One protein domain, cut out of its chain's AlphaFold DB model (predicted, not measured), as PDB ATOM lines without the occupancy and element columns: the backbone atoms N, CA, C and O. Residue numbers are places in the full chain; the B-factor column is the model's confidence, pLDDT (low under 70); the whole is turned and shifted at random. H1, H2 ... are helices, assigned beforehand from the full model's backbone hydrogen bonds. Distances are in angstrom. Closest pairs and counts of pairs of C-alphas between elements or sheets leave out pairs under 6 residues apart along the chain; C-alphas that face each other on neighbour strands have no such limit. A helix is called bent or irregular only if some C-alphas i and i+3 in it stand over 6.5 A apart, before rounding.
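Overview. This is residues 369 to 478 of the 993 residues of an uncharacterized protein of Candidatus Aminicenantes bacterium (UniProt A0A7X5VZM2). A small bundle of three helices, H2, H3 and H4, running up and down, has H1 crossing H2 and H3 on one side and H5 alongside H3 on another. The bundle is loose between H2 and H3, and a long stretch with no named element, residues 369 to 395, leads into H1. The printed part has 110 residues, 62 of them in five named helices, H1 to H5 in chain order, with no named strand: all helix. It is compact, with a radius of gyration of the C-alphas of 15.1 A, but flat, spanning 49 by 36 by 19 A.

Along the chain. H1, residues 396 to 405, begins at C-alpha 396 (-5.390, -20.583, 114.981) and measures 14.8 A. H2, residues 415 to 431, measures 25.0 A; it is irregular, C-alphas 427 and 430 being 7.7 A apart, with a kink of 29 degrees near residue 425. H3, residues 434 to 446, measures 18.7 A. H4 is residues 448 to 458. H5, residues 467 to 477, ends at C-alpha 477 (-5.863, -35.582, 134.285).

Arrangement. H3, with residues 441 to 445 alone, touches H4; the closest C-alphas, of Leu 444 and Gly 451, are 4.1 A apart. This hairpin has a shallow tilt of 34 degrees, only just short of steep, opposite ways. H2 touches H4, Trp 426 to Ile 458 at 5.8 A between closest C-alphas, but is close but not clearly touching H3. H5 touches H3 at a shallow tilt of 12 degrees, the same way, with the C-alphas of Ala 445 and His 476 closest at 5.8 A. H1, about perpendicular to H2 at 83 degrees, touches residues 420 to 425 of it alone, the C-alphas of Glu 396 and Thr 424 closest at 6.3 A. H1 and H5 are apart. Every O i to N i+4 pair is within hydrogen-bond range in H3, H4 and H5; H1 has 4 of 6 and H2 11 of 13.

Size, cuts and confidence. The C-alphas farthest apart, of Ala 369 and Thr 465, are 49.4 A apart. The printed part has no cut, and no link between helices is long. Mean pLDDT of the printed part is 78.1; residues 369 to 389, 397, 408 and 411 to 412 are under 70.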
ATOM      1  N   ALA A 369     -16.554 -55.548 107.959       37.81
ATOM      2  CA  ALA A 369     -15.866 -54.259 107.884       37.81
ATOM      3  C   ALA A 369     -15.715 -53.592 109.265       37.81
ATOM      4  O   ALA A 369     -14.736 -52.880 109.494       37.81
ATOM      5  N   LEU A 370     -16.657 -53.837 110.185       36.84
ATOM      6  CA  LEU A 370     -16.587 -53.399 111.579       36.84
ATOM      7  C   LEU A 370     -15.520 -54.197 112.340       36.84
ATOM      8  O   LEU A 370     -14.701 -53.605 113.036       36.84
ATOM      9  N   LEU A 371     -15.472 -55.518 112.135       36.06
ATOM     10  CA  LEU A 371     -14.495 -56.413 112.765       36.06
ATOM     11  C   LEU A 371     -13.050 -56.138 112.312       36.06
ATOM     12  O   LEU A 371     -12.136 -56.239 113.123       36.06
ATOM     13  N   ARG A 372     -12.829 -55.697 111.064       39.94
ATOM     14  CA  ARG A 372     -11.496 -55.272 110.571       39.94
ATOM     15  C   ARG A 372     -11.059 -53.872 111.035       39.94
ATOM     16  O   ARG A 372      -9.962 -53.443 110.688       39.94
ATOM     17  N   LYS A 373     -11.900 -53.143 111.782       41.06
ATOM     18  CA  LYS A 373     -11.620 -51.790 112.310       41.06
ATOM     19  C   LYS A 373     -11.562 -51.716 113.844       41.06
ATOM     20  O   LYS A 373     -11.549 -50.616 114.401       41.06
ATOM     21  N   LEU A 374     -11.517 -52.864 114.517       37.91
ATOM     22  CA  LEU A 374     -11.262 -52.962 115.954       37.91
ATOM     23  C   LEU A 374      -9.761 -53.144 116.196       37.91
ATOM     24  O   LEU A 374      -9.093 -53.850 115.444       37.91
ATOM     25  N   ASP A 375      -9.226 -52.514 117.243       43.62
ATOM     26  CA  ASP A 375      -7.901 -52.888 117.743       43.62
ATOM     27  C   ASP A 375      -7.939 -54.270 118.428       43.62
ATOM     28  O   ASP A 375      -9.003 -54.856 118.650       43.62
ATOM     29  N   GLU A 376      -6.771 -54.779 118.820       32.94
ATOM     30  CA  GLU A 376      -6.585 -56.075 119.497       32.94
ATOM     31  C   GLU A 376      -7.379 -56.218 120.818       32.94
ATOM     32  O   GLU A 376      -7.404 -57.287 121.424       32.94
ATOM     33  N   LYS A 377      -8.026 -55.143 121.294       34.75
ATOM     34  CA  LYS A 377      -8.809 -55.082 122.535       34.75
ATOM     35  C   LYS A 377     -10.285 -54.746 122.295       34.75
ATOM     36  O   LYS A 377     -10.985 -54.414 123.254       34.75
ATOM     37  N   GLY A 378     -10.763 -54.813 121.051       33.25
ATOM     38  CA  GLY A 378     -12.172 -54.619 120.713       33.25
ATOM     39  C   GLY A 378     -12.645 -53.164 120.777       33.25
ATOM     40  O   GLY A 378     -13.842 -52.928 120.945       33.25
ATOM     41  N   ARG A 379     -11.745 -52.174 120.669       35.41
ATOM     42  CA  ARG A 379     -12.128 -50.751 120.667       35.41
ATOM     43  C   ARG A 379     -12.222 -50.198 119.252       35.41
ATOM     44  O   ARG A 379     -11.363 -50.444 118.409       35.41
ATOM     45  N   ILE A 380     -13.260 -49.397 119.026       36.47
ATOM     46  CA  ILE A 380     -13.511 -48.711 117.758       36.47
ATOM     47  C   ILE A 380     -12.525 -47.544 117.620       36.47
ATOM     48  O   ILE A 380     -12.561 -46.602 118.414       36.47
ATOM     49  N   VAL A 381     -11.671 -47.571 116.595       36.38
ATOM     50  CA  VAL A 381     -10.830 -46.423 116.222       36.38
ATOM     51  C   VAL A 381     -11.568 -45.599 115.164       36.38
ATOM     52  O   VAL A 381     -11.526 -45.908 113.974       36.38
ATOM     53  N   LEU A 382     -12.277 -44.549 115.587       35.25
ATOM     54  CA  LEU A 382     -12.840 -43.549 114.674       35.25
ATOM     55  C   LEU A 382     -11.845 -42.394 114.526       35.25
ATOM     56  O   LEU A 382     -11.694 -41.580 115.431       35.25
ATOM     57  N   LEU A 383     -11.158 -42.342 113.386       33.12
ATOM     58  CA  LEU A 383     -10.372 -41.184 112.961       33.12
ATOM     59  C   LEU A 383     -11.229 -40.316 112.023       33.12
ATOM     60  O   LEU A 383     -11.532 -40.745 110.911       33.12
ATOM     61  N   GLY A 384     -11.559 -39.091 112.445       31.36
ATOM     62  CA  GLY A 384     -11.787 -37.967 111.525       31.36
ATOM     63  C   GLY A 384     -13.216 -37.691 111.027       31.36
ATOM     64  O   GLY A 384     -14.124 -38.512 111.116       31.36
ATOM     65  N   ASN A 385     -13.392 -36.456 110.537       37.97
ATOM     66  CA  ASN A 385     -14.616 -35.831 109.994       37.97
ATOM     67  C   ASN A 385     -15.164 -36.724 108.895       37.97
ATOM     68  O   ASN A 385     -14.380 -37.406 108.245       37.97
ATOM     69  N   LEU A 386     -16.480 -36.700 108.658       38.56
ATOM     70  CA  LEU A 386     -17.155 -37.459 107.593       38.56
ATOM     71  C   LEU A 386     -16.493 -37.348 106.189       38.56
ATOM     72  O   LEU A 386     -16.884 -38.078 105.284       38.56
ATOM     73  N   LEU A 387     -15.490 -36.476 106.000       40.91
ATOM     74  CA  LEU A 387     -14.630 -36.314 104.825       40.91
ATOM     75  C   LEU A 387     -13.105 -36.225 105.098       40.91
ATOM     76  O   LEU A 387     -12.365 -36.125 104.126       40.91
ATOM     77  N   GLY A 388     -12.614 -36.197 106.347       49.47
ATOM     78  CA  GLY A 388     -11.168 -36.115 106.652       49.47
ATOM     79  C   GLY A 388     -10.410 -34.934 106.016       49.47
ATOM     80  O   GLY A 388      -9.205 -35.013 105.820       49.47
ATOM     81  N   LYS A 389     -11.099 -33.854 105.624       54.94
ATOM     82  CA  LYS A 389     -10.465 -32.699 104.967       54.94
ATOM     83  C   LYS A 389      -9.974 -31.692 106.005       54.94
ATOM     84  O   LYS A 389     -10.763 -31.288 106.862       54.94
ATOM     85  N   ARG A 390      -8.724 -31.235 105.852       70.56
ATOM     86  CA  ARG A 390      -8.160 -30.096 106.595       70.56
ATOM     87  C   ARG A 390      -9.095 -28.885 106.552       70.56
ATOM     88  O   ARG A 390      -9.624 -28.528 105.493       70.56
ATOM     89  N   MET A 391      -9.248 -28.203 107.680       75.94
ATOM     90  CA  MET A 391      -9.978 -26.942 107.767       75.94
ATOM     91  C   MET A 391      -9.188 -25.822 107.078       75.94
ATOM     92  O   MET A 391      -8.214 -25.290 107.608       75.94
ATOM     93  N   THR A 392      -9.622 -25.426 105.881       73.19
ATOM     94  CA  THR A 392      -9.046 -24.283 105.160       73.19
ATOM     95  C   THR A 392      -9.717 -22.977 105.599       73.19
ATOM     96  O   THR A 392     -10.931 -22.907 105.771       73.19
ATOM     97  N   GLY A 393      -8.921 -21.927 105.827       73.56
ATOM     98  CA  GLY A 393      -9.422 -20.584 106.157       73.56
ATOM     99  C   GLY A 393      -9.782 -20.322 107.626       73.56
ATOM    100  O   GLY A 393     -10.191 -19.207 107.944       73.56
ATOM    101  N   VAL A 394      -9.603 -21.291 108.532       73.06
ATOM    102  CA  VAL A 394      -9.752 -21.076 109.983       73.06
ATOM    103  C   VAL A 394      -8.384 -20.739 110.575       73.06
ATOM    104  O   VAL A 394      -7.461 -21.558 110.543       73.06
ATOM    105  N   ASN A 395      -8.222 -19.517 111.091       79.94
ATOM    106  CA  ASN A 395      -6.976 -19.137 111.762       79.94
ATOM    107  C   ASN A 395      -6.851 -19.842 113.133       79.94
ATOM    108  O   ASN A 395      -7.834 -20.343 113.679       79.94
ATOM    109  N   GLU A 396      -5.641 -19.895 113.699       73.19
ATOM    110  CA  GLU A 396      -5.390 -20.583 114.981       73.19
ATOM    111  C   GLU A 396      -6.290 -20.069 116.118       73.19
ATOM    112  O   GLU A 396      -6.840 -20.855 116.888       73.19
ATOM    113  N   GLU A 397      -6.534 -18.760 116.180       69.81
ATOM    114  CA  GLU A 397      -7.379 -18.153 117.214       69.81
ATOM    115  C   GLU A 397      -8.856 -18.572 117.120       69.81
ATOM    116  O   GLU A 397      -9.528 -18.744 118.144       69.81
ATOM    117  N   GLN A 398      -9.362 -18.765 115.899       82.06
ATOM    118  CA  GLN A 398     -10.720 -19.224 115.609       82.06
ATOM    119  C   GLN A 398     -10.877 -20.728 115.832       82.06
ATOM    120  O   GLN A 398     -11.975 -21.172 116.175       82.06
ATOM    121  N   LEU A 399      -9.793 -21.495 115.691       81.75
ATOM    122  CA  LEU A 399      -9.790 -22.951 115.805       81.75
ATOM    123  C   LEU A 399     -10.286 -23.408 117.185       81.75
ATOM    124  O   LEU A 399     -11.175 -24.252 117.279       81.75
ATOM    125  N   LEU A 400      -9.797 -22.781 118.260       81.12
ATOM    126  CA  LEU A 400     -10.247 -23.087 119.621       81.12
ATOM    127  C   LEU A 400     -11.707 -22.679 119.850       81.12
ATOM    128  O   LEU A 400     -12.476 -23.445 120.418       81.12
ATOM    129  N   ALA A 401     -12.123 -21.498 119.382       80.56
ATOM    130  CA  ALA A 401     -13.513 -21.058 119.520       80.56
ATOM    131  C   ALA A 401     -14.488 -21.976 118.760       80.56
ATOM    132  O   ALA A 401     -15.624 -22.186 119.196       80.56
ATOM    133  N   PHE A 402     -14.042 -22.526 117.630       82.62
ATOM    134  CA  PHE A 402     -14.782 -23.498 116.842       82.62
ATOM    135  C   PHE A 402     -14.825 -24.869 117.532       82.62
ATOM    136  O   PHE A 402     -15.909 -25.435 117.668       82.62
ATOM    137  N   ALA A 403     -13.696 -25.347 118.065       82.69
ATOM    138  CA  ALA A 403     -13.605 -26.585 118.840       82.69
ATOM    139  C   ALA A 403     -14.491 -26.541 120.093       82.69
ATOM    140  O   ALA A 403     -15.234 -27.473 120.378       82.69
ATOM    141  N   SER A 404     -14.481 -25.422 120.817       77.31
ATOM    142  CA  SER A 404     -15.290 -25.222 122.017       77.31
ATOM    143  C   SER A 404     -16.799 -25.234 121.732       77.31
ATOM    144  O   SER A 404     -17.569 -25.744 122.542       77.31
ATOM    145  N   LYS A 405     -17.239 -24.711 120.579       79.00
ATOM    146  CA  LYS A 405     -18.655 -24.750 120.161       79.00
ATOM    147  C   LYS A 405     -19.092 -26.116 119.637       79.00
ATOM    148  O   LYS A 405     -20.275 -26.431 119.720       79.00
ATOM    149  N   ASN A 406     -18.148 -26.905 119.132       77.25
ATOM    150  CA  ASN A 406     -18.392 -28.188 118.484       77.25
ATOM    151  C   ASN A 406     -17.548 -29.294 119.139       77.25
ATOM    152  O   ASN A 406     -16.925 -30.095 118.455       77.25
ATOM    153  N   SER A 407     -17.488 -29.330 120.476       74.25
ATOM    154  CA  SER A 407     -16.533 -30.194 121.202       74.25
ATOM    155  C   SER A 407     -16.713 -31.694 120.942       74.25
ATOM    156  O   SER A 407     -15.769 -32.459 121.107       74.25
ATOM    157  N   HIS A 408     -17.907 -32.117 120.519       68.81
ATOM    158  CA  HIS A 408     -18.185 -33.491 120.094       68.81
ATOM    159  C   HIS A 408     -17.641 -33.807 118.696       68.81
ATOM    160  O   HIS A 408     -17.356 -34.966 118.408       68.81
ATOM    161  N   ASP A 409     -17.440 -32.787 117.862       73.06
ATOM    162  CA  ASP A 409     -17.017 -32.946 116.475       73.06
ATOM    163  C   ASP A 409     -15.488 -33.016 116.336       73.06
ATOM    164  O   ASP A 409     -14.986 -33.469 115.314       73.06
ATOM    165  N   VAL A 410     -14.739 -32.601 117.366       71.56
ATOM    166  CA  VAL A 410     -13.263 -32.511 117.344       71.56
ATOM    167  C   VAL A 410     -12.588 -33.880 117.223       71.56
ATOM    168  O   VAL A 410     -11.516 -33.993 116.639       71.56
ATOM    169  N   PHE A 411     -13.228 -34.946 117.713       62.69
ATOM    170  CA  PHE A 411     -12.782 -36.330 117.474       62.69
ATOM    171  C   PHE A 411     -12.750 -36.692 115.998       62.69
ATOM    172  O   PHE A 411     -11.964 -37.521 115.545       62.69
ATOM    173  N   TYR A 412     -13.626 -36.034 115.259       63.28
ATOM    174  CA  TYR A 412     -13.742 -36.156 113.842       63.28
ATOM    175  C   TYR A 412     -13.016 -34.982 113.185       63.28
ATOM    176  O   TYR A 412     -13.535 -34.411 112.251       63.28
ATOM    177  N   TRP A 413     -11.861 -34.517 113.644       76.56
ATOM    178  CA  TRP A 413     -11.066 -33.554 112.869       76.56
ATOM    179  C   TRP A 413      -9.910 -34.262 112.181       76.56
ATOM    180  O   TRP A 413      -9.573 -35.397 112.521       76.56
ATOM    181  N   ASP A 414      -9.334 -33.608 111.177       81.56
ATOM    182  CA  ASP A 414      -8.069 -34.066 110.621       81.56
ATOM    183  C   ASP A 414      -7.004 -34.102 111.743       81.56
ATOM    184  O   ASP A 414      -6.958 -33.170 112.558       81.56
ATOM    185  N   PRO A 415      -6.171 -35.156 111.845       79.75
ATOM    186  CA  PRO A 415      -5.167 -35.258 112.900       79.75
ATOM    187  C   PRO A 415      -4.242 -34.042 112.992       79.75
ATOM    188  O   PRO A 415      -3.866 -33.648 114.095       79.75
ATOM    189  N   GLU A 416      -3.897 -33.409 111.872       83.00
ATOM    190  CA  GLU A 416      -3.036 -32.228 111.862       83.00
ATOM    191  C   GLU A 416      -3.770 -30.992 112.384       83.00
ATOM    192  O   GLU A 416      -3.172 -30.192 113.100       83.00
ATOM    193  N   ASP A 417      -5.074 -30.865 112.122       85.38
ATOM    194  CA  ASP A 417      -5.905 -29.817 112.721       85.38
ATOM    195  C   ASP A 417      -6.059 -30.016 114.236       85.38
ATOM    196  O   ASP A 417      -6.021 -29.044 114.994       85.38
ATOM    197  N   VAL A 418      -6.174 -31.266 114.704       84.31
ATOM    198  CA  VAL A 418      -6.157 -31.582 116.143       84.31
ATOM    199  C   VAL A 418      -4.801 -31.223 116.748       84.31
ATOM    200  O   VAL A 418      -4.749 -30.576 117.792       84.31
ATOM    201  N   MET A 419      -3.692 -31.574 116.096       88.69
ATOM    202  CA  MET A 419      -2.355 -31.208 116.575       88.69
ATOM    203  C   MET A 419      -2.144 -29.692 116.583       88.69
ATOM    204  O   MET A 419      -1.587 -29.154 117.542       88.69
ATOM    205  N   LYS A 420      -2.654 -28.983 115.572       89.62
ATOM    206  CA  LYS A 420      -2.645 -27.520 115.511       89.62
ATOM    207  C   LYS A 420      -3.452 -26.915 116.658       89.62
ATOM    208  O   LYS A 420      -2.945 -26.036 117.346       89.62
ATOM    209  N   LEU A 421      -4.648 -27.441 116.934       92.44
ATOM    210  CA  LEU A 421      -5.474 -27.050 118.079       92.44
ATOM    211  C   LEU A 421      -4.739 -27.237 119.409       92.44
ATOM    212  O   LEU A 421      -4.715 -26.317 120.226       92.44
ATOM    213  N   LEU A 422      -4.123 -28.402 119.623       93.00
ATOM    214  CA  LEU A 422      -3.345 -28.678 120.832       93.00
ATOM    215  C   LEU A 422      -2.148 -27.725 120.954       93.00
ATOM    216  O   LEU A 422      -1.880 -27.227 122.046       93.00
ATOM    217  N   GLY A 423      -1.478 -27.403 119.844       93.62
ATOM    218  CA  GLY A 423      -0.404 -26.410 119.795       93.62
ATOM    219  C   GLY A 423      -0.879 -24.993 120.132       93.62
ATOM    220  O   GLY A 423      -0.226 -24.288 120.905       93.62
ATOM    221  N   THR A 424      -2.039 -24.578 119.615       92.06
ATOM    222  CA  THR A 424      -2.661 -23.289 119.952       92.06
ATOM    223  C   THR A 424      -3.040 -23.226 121.430       92.06
ATOM    224  O   THR A 424      -2.752 -22.232 122.096       92.06
ATOM    225  N   ILE A 425      -3.644 -24.293 121.968       94.56
ATOM    226  CA  ILE A 425      -3.952 -24.404 123.398       94.56
ATOM    227  C   ILE A 425      -2.665 -24.277 124.216       94.56
ATOM    228  O   ILE A 425      -2.621 -23.479 125.148       94.56
ATOM    229  N   TRP A 426      -1.606 -24.993 123.833       94.56
ATOM    230  CA  TRP A 426      -0.333 -24.981 124.550       94.56
ATOM    231  C   TRP A 426       0.274 -23.586 124.677       94.56
ATOM    232  O   TRP A 426       0.702 -23.185 125.757       94.56
ATOM    233  N   LYS A 427       0.270 -22.815 123.587       93.19
ATOM    234  CA  LYS A 427       0.810 -21.447 123.572       93.19
ATOM    235  C   LYS A 427      -0.102 -20.440 124.285       93.19
ATOM    236  O   LYS A 427       0.391 -19.474 124.861       93.19
ATOM    237  N   GLY A 428      -1.420 -20.646 124.226       92.38
ATOM    238  CA  GLY A 428      -2.415 -19.663 124.661       92.38
ATOM    239  C   GLY A 428      -2.949 -19.831 126.084       92.38
ATOM    240  O   GLY A 428      -3.406 -18.846 126.661       92.38
ATOM    241  N   TYR A 429      -2.893 -21.035 126.669       94.56
ATOM    242  CA  TYR A 429      -3.658 -21.384 127.877       94.56
ATOM    243  C   TYR A 429      -3.450 -20.428 129.059       94.56
ATOM    244  O   TYR A 429      -4.411 -20.053 129.732       94.56
ATOM    245  N   ARG A 430      -2.211 -19.972 129.293       93.62
ATOM    246  CA  ARG A 430      -1.882 -19.046 130.392       93.62
ATOM    247  C   ARG A 430      -2.624 -17.705 130.297       93.62
ATOM    248  O   ARG A 430      -2.877 -17.087 131.325       93.62
ATOM    249  N   TYR A 431      -2.983 -17.281 129.087       93.75
ATOM    250  CA  TYR A 431      -3.653 -16.009 128.809       93.75
ATOM    251  C   TYR A 431      -5.175 -16.146 128.675       93.75
ATOM    252  O   TYR A 431      -5.865 -15.160 128.420       93.75
ATOM    253  N   PHE A 432      -5.717 -17.358 128.808       93.50
ATOM    254  CA  PHE A 432      -7.157 -17.582 128.742       93.50
ATOM    255  C   PHE A 432      -7.845 -17.124 130.028       93.50
ATOM    256  O   PHE A 432      -7.334 -17.324 131.130       93.50
ATOM    257  N   ASP A 433      -9.042 -16.553 129.883       94.44
ATOM    258  CA  ASP A 433      -9.938 -16.330 131.016       94.44
ATOM    259  C   ASP A 433     -10.436 -17.661 131.612       94.44
ATOM    260  O   ASP A 433     -10.302 -18.732 131.009       94.44
ATOM    261  N   ILE A 434     -11.031 -17.594 132.806       93.62
ATOM    262  CA  ILE A 434     -11.484 -18.771 133.566       93.62
ATOM    263  C   ILE A 434     -12.459 -19.635 132.750       93.62
ATOM    264  O   ILE A 434     -12.357 -20.863 132.757       93.62
ATOM    265  N   ASN A 435     -13.376 -19.020 131.997       90.94
ATOM    266  CA  ASN A 435     -14.361 -19.757 131.203       90.94
ATOM    267  C   ASN A 435     -13.688 -20.501 130.048       90.94
ATOM    268  O   ASN A 435     -13.961 -21.679 129.816       90.94
ATOM    269  N   ARG A 436     -12.767 -19.844 129.342       90.69
ATOM    270  CA  ARG A 436     -12.042 -20.438 128.218       90.69
ATOM    271  C   ARG A 436     -11.079 -21.532 128.683       90.69
ATOM    272  O   ARG A 436     -10.980 -22.557 128.007       90.69
ATOM    273  N   LYS A 437     -10.438 -21.377 129.847       95.31
ATOM    274  CA  LYS A 437      -9.660 -22.448 130.494       95.31
ATOM    275  C   LYS A 437     -10.532 -23.659 130.818       95.31
ATOM    276  O   LYS A 437     -10.166 -24.770 130.447       95.31
ATOM    277  N   ARG A 438     -11.717 -23.446 131.405       94.75
ATOM    278  CA  ARG A 438     -12.674 -24.520 131.723       94.75
ATOM    279  C   ARG A 438     -13.073 -25.309 130.478       94.75
ATOM    280  O   ARG A 438     -12.861 -26.515 130.429       94.75
ATOM    281  N   MET A 439     -13.547 -24.617 129.440       90.31
ATOM    282  CA  MET A 439     -13.922 -25.246 128.166       90.31
ATOM    283  C   MET A 439     -12.753 -26.001 127.523       90.31
ATOM    284  O   MET A 439     -12.949 -27.030 126.878       90.31
ATOM    285  N   THR A 440     -11.530 -25.489 127.681       94.12
ATOM    286  CA  THR A 440     -10.319 -26.136 127.166       94.12
ATOM    287  C   THR A 440     -10.021 -27.428 127.922       94.12
ATOM    288  O   THR A 440      -9.769 -28.442 127.282       94.12
ATOM    289  N   LEU A 441     -10.091 -27.433 129.256       95.50
ATOM    290  CA  LEU A 441      -9.895 -28.645 130.058       95.50
ATOM    291  C   LEU A 441     -10.961 -29.710 129.755       95.50
ATOM    292  O   LEU A 441     -10.611 -30.870 129.552       95.50
ATOM    293  N   GLU A 442     -12.234 -29.326 129.628       93.38
ATOM    294  CA  GLU A 442     -13.318 -30.239 129.221       93.38
ATOM    295  C   GLU A 442     -13.075 -30.840 127.828       93.38
ATOM    296  O   GLU A 442     -13.295 -32.030 127.597       93.38
ATOM    297  N   LEU A 443     -12.594 -30.025 126.885       90.44
ATOM    298  CA  LEU A 443     -12.238 -30.478 125.544       90.44
ATOM    299  C   LEU A 443     -11.038 -31.434 125.566       90.44
ATOM    300  O   LEU A 443     -11.074 -32.483 124.928       90.44
ATOM    301  N   LEU A 444      -9.986 -31.112 126.320       93.56
ATOM    302  CA  LEU A 444      -8.816 -31.979 126.468       93.56
ATOM    303  C   LEU A 444      -9.182 -33.316 127.128       93.56
ATOM    304  O   LEU A 444      -8.615 -34.342 126.763       93.56
ATOM    305  N   ALA A 445     -10.153 -33.332 128.047       92.12
ATOM    306  CA  ALA A 445     -10.604 -34.553 128.713       92.12
ATOM    307  C   ALA A 445     -11.257 -35.510 127.710       92.12
ATOM    308  O   ALA A 445     -11.068 -36.724 127.778       92.12
ATOM    309  N   LYS A 446     -11.960 -34.945 126.723       86.81
ATOM    310  CA  LYS A 446     -12.538 -35.683 125.601       86.81
ATOM    311  C   LYS A 446     -11.445 -36.256 124.686       86.81
ATOM    312  O   LYS A 446     -11.517 -37.424 124.336       86.81
ATOM    313  N   LEU A 447     -10.379 -35.513 124.382       84.00
ATOM    314  CA  LEU A 447      -9.320 -35.915 123.431       84.00
ATOM    315  C   LEU A 447      -8.366 -37.043 123.900       84.00
ATOM    316  O   LEU A 447      -7.329 -37.287 123.274       84.00
ATOM    317  N   GLY A 448      -8.677 -37.751 124.989       86.50
ATOM    318  CA  GLY A 448      -7.950 -38.946 125.419       86.50
ATOM    319  C   GLY A 448      -6.468 -38.693 125.736       86.50
ATOM    320  O   GLY A 448      -6.123 -37.771 126.474       86.50
ATOM    321  N   LYS A 449      -5.565 -39.534 125.203       87.12
ATOM    322  CA  LYS A 449      -4.123 -39.501 125.532       87.12
ATOM    323  C   LYS A 449      -3.456 -38.177 125.142       87.12
ATOM    324  O   LYS A 449      -2.708 -37.630 125.945       87.12
ATOM    325  N   ASN A 450      -3.742 -37.658 123.947       86.00
ATOM    326  CA  ASN A 450      -3.147 -36.403 123.472       86.00
ATOM    327  C   ASN A 450      -3.640 -35.220 124.307       86.00
ATOM    328  O   ASN A 450      -2.834 -34.413 124.764       86.00
ATOM    329  N   GLY A 451      -4.944 -35.187 124.600       91.75
ATOM    330  CA  GLY A 451      -5.524 -34.189 125.492       91.75
ATOM    331  C   GLY A 451      -4.917 -34.221 126.896       91.75
ATOM    332  O   GLY A 451      -4.549 -33.174 127.424       91.75
ATOM    333  N   LYS A 452      -4.703 -35.416 127.466       93.12
ATOM    334  CA  LYS A 452      -4.034 -35.590 128.765       93.12
ATOM    335  C   LYS A 452      -2.595 -35.074 128.760       93.12
ATOM    336  O   LYS A 452      -2.212 -34.367 129.688       93.12
ATOM    337  N   THR A 453      -1.802 -35.405 127.742       93.50
ATOM    338  CA  THR A 453      -0.418 -34.914 127.618       93.50
ATOM    339  C   THR A 453      -0.380 -33.390 127.537       93.50
ATOM    340  O   THR A 453       0.407 -32.758 128.238       93.50
ATOM    341  N   THR A 454      -1.262 -32.794 126.728       94.31
ATOM    342  CA  THR A 454      -1.388 -31.339 126.616       94.31
ATOM    343  C   THR A 454      -1.815 -30.712 127.940       94.31
ATOM    344  O   THR A 454      -1.153 -29.787 128.394       94.31
ATOM    345  N   ALA A 455      -2.840 -31.245 128.612       95.88
ATOM    346  CA  ALA A 455      -3.289 -30.748 129.913       95.88
ATOM    347  C   ALA A 455      -2.149 -30.750 130.948       95.88
ATOM    348  O   ALA A 455      -1.868 -29.725 131.564       95.88
ATOM    349  N   LEU A 456      -1.433 -31.872 131.083       94.19
ATOM    350  CA  LEU A 456      -0.307 -32.009 132.016       94.19
ATOM    351  C   LEU A 456       0.826 -31.006 131.767       94.19
ATOM    352  O   LEU A 456       1.571 -30.701 132.694       94.19
ATOM    353  N   GLY A 457       0.985 -30.536 130.530       92.19
ATOM    354  CA  GLY A 457       2.032 -29.590 130.167       92.19
ATOM    355  C   GLY A 457       1.637 -28.117 130.251       92.19
ATOM    356  O   GLY A 457       2.511 -27.275 130.441       92.19
ATOM    357  N   ILE A 458       0.345 -27.796 130.135       93.12
ATOM    358  CA  ILE A 458      -0.150 -26.407 130.187       93.12
ATOM    359  C   ILE A 458      -0.608 -25.981 131.582       93.12
ATOM    360  O   ILE A 458      -0.653 -24.785 131.871       93.12
ATOM    361  N   SER A 459      -0.999 -26.933 132.431       90.25
ATOM    362  CA  SER A 459      -1.530 -26.644 133.760       90.25
ATOM    363  C   SER A 459      -0.410 -26.515 134.786       90.25
ATOM    364  O   SER A 459       0.259 -27.488 135.125       90.25
ATOM    365  N   ASP A 460      -0.256 -25.305 135.320       91.31
ATOM    366  CA  ASP A 460       0.693 -24.977 136.379       91.31
ATOM    367  C   ASP A 460      -0.054 -24.598 137.668       91.31
ATOM    368  O   ASP A 460      -0.628 -23.515 137.792       91.31
ATOM    369  N   PHE A 461      -0.031 -25.497 138.655       93.06
ATOM    370  CA  PHE A 461      -0.723 -25.303 139.937       93.06
ATOM    371  C   PHE A 461      -0.083 -24.215 140.810       93.06
ATOM    372  O   PHE A 461      -0.705 -23.771 141.777       93.06
ATOM    373  N   ARG A 462       1.134 -23.758 140.474       91.75
ATOM    374  CA  ARG A 462       1.770 -22.615 141.137       91.75
ATOM    375  C   ARG A 462       1.071 -21.301 140.796       91.75
ATOM    376  O   ARG A 462       1.046 -20.403 141.632       91.75
ATOM    377  N   SER A 463       0.546 -21.179 139.577       91.56
ATOM    378  CA  SER A 463      -0.071 -19.950 139.070       91.56
ATOM    379  C   SER A 463      -1.595 -20.027 138.932       91.56
ATOM    380  O   SER A 463      -2.240 -18.983 138.861       91.56
ATOM    381  N   GLU A 464      -2.193 -21.222 138.935       94.81
ATOM    382  CA  GLU A 464      -3.649 -21.392 138.883       94.81
ATOM    383  C   GLU A 464      -4.295 -21.272 140.273       94.81
ATOM    384  O   GLU A 464      -4.194 -22.178 141.105       94.81
ATOM    385  N   THR A 465      -4.982 -20.156 140.528       92.88
ATOM    386  CA  THR A 465      -5.662 -19.881 141.808       92.88
ATOM    387  C   THR A 465      -7.136 -20.291 141.819       92.88
ATOM    388  O   THR A 465      -7.718 -20.406 142.894       92.88
ATOM    389  N   ASP A 466      -7.761 -20.504 140.655       95.62
ATOM    390  CA  ASP A 466      -9.172 -20.897 140.572       95.62
ATOM    391  C   ASP A 466      -9.353 -22.379 140.936       95.62
ATOM    392  O   ASP A 466      -8.894 -23.280 140.228       95.62
ATOM    393  N   GLN A 467     -10.049 -22.647 142.044       93.31
ATOM    394  CA  GLN A 467     -10.235 -24.015 142.529       93.31
ATOM    395  C   GLN A 467     -11.135 -24.856 141.613       93.31
ATOM    396  O   GLN A 467     -10.964 -26.070 141.538       93.31
ATOM    397  N   GLY A 468     -12.066 -24.237 140.880       92.44
ATOM    398  CA  GLY A 468     -12.919 -24.944 139.925       92.44
ATOM    399  C   GLY A 468     -12.110 -25.546 138.776       92.44
ATOM    400  O   GLY A 468     -12.316 -26.704 138.415       92.44
ATOM    401  N   LEU A 469     -11.142 -24.794 138.247       95.94
ATOM    402  CA  LEU A 469     -10.207 -25.273 137.227       95.94
ATOM    403  C   LEU A 469      -9.261 -26.348 137.765       95.94
ATOM    404  O   LEU A 469      -9.044 -27.352 137.085       95.94
ATOM    405  N   ARG A 470      -8.733 -26.174 138.984       96.69
ATOM    406  CA  ARG A 470      -7.891 -27.191 139.640       96.69
ATOM    407  C   ARG A 470      -8.661 -28.495 139.840       96.69
ATOM    408  O   ARG A 470      -8.163 -29.544 139.450       96.69
ATOM    409  N   ASN A 471      -9.891 -28.436 140.350       94.94
ATOM    410  CA  ASN A 471     -10.746 -29.612 140.544       94.94
ATOM    411  C   ASN A 471     -11.043 -30.321 139.219       94.94
ATOM    412  O   ASN A 471     -10.836 -31.526 139.128       94.94
ATOM    413  N   LEU A 472     -11.438 -29.582 138.176       95.25
ATOM    414  CA  LEU A 472     -11.683 -30.143 136.842       95.25
ATOM    415  C   LEU A 472     -10.422 -30.805 136.262       95.25
ATOM    416  O   LEU A 472     -10.484 -31.862 135.631       95.25
ATOM    417  N   PHE A 473      -9.253 -30.205 136.500       97.19
ATOM    418  CA  PHE A 473      -7.986 -30.802 136.108       97.19
ATOM    419  C   PHE A 473      -7.716 -32.107 136.865       97.19
ATOM    420  O   PHE A 473      -7.392 -33.132 136.258       97.19
ATOM    421  N   LEU A 474      -7.850 -32.081 138.194       95.75
ATOM    422  CA  LEU A 474      -7.659 -33.253 139.038       95.75
ATOM    423  C   LEU A 474      -8.662 -34.348 138.687       95.75
ATOM    424  O   LEU A 474      -8.295 -35.515 138.754       95.75
ATOM    425  N   GLU A 475      -9.881 -34.019 138.264       94.75
ATOM    426  CA  GLU A 475     -10.899 -34.974 137.824       94.75
ATOM    427  C   GLU A 475     -10.389 -35.860 136.688       94.75
ATOM    428  O   GLU A 475     -10.342 -37.088 136.821       94.75
ATOM    429  N   HIS A 476      -9.945 -35.228 135.601       94.75
ATOM    430  CA  HIS A 476      -9.695 -35.899 134.329       94.75
ATOM    431  C   HIS A 476      -8.224 -36.252 134.086       94.75
ATOM    432  O   HIS A 476      -7.932 -37.222 133.383       94.75
ATOM    433  N   PHE A 477      -7.282 -35.498 134.659       95.50
ATOM    434  CA  PHE A 477      -5.863 -35.582 134.285       95.50
ATOM    435  C   PHE A 477      -4.923 -35.997 135.413       95.50
ATOM    436  O   PHE A 477      -3.730 -36.178 135.158       95.50
ATOM    437  N   TYR A 478      -5.438 -36.211 136.627       94.44
ATOM    438  CA  TYR A 478      -4.633 -36.648 137.767       94.44
ATOM    439  C   TYR A 478      -3.737 -37.859 137.454       94.44
ATOM    440  O   TYR A 478      -4.154 -38.843 136.831       94.44
TER     441      TYR A 478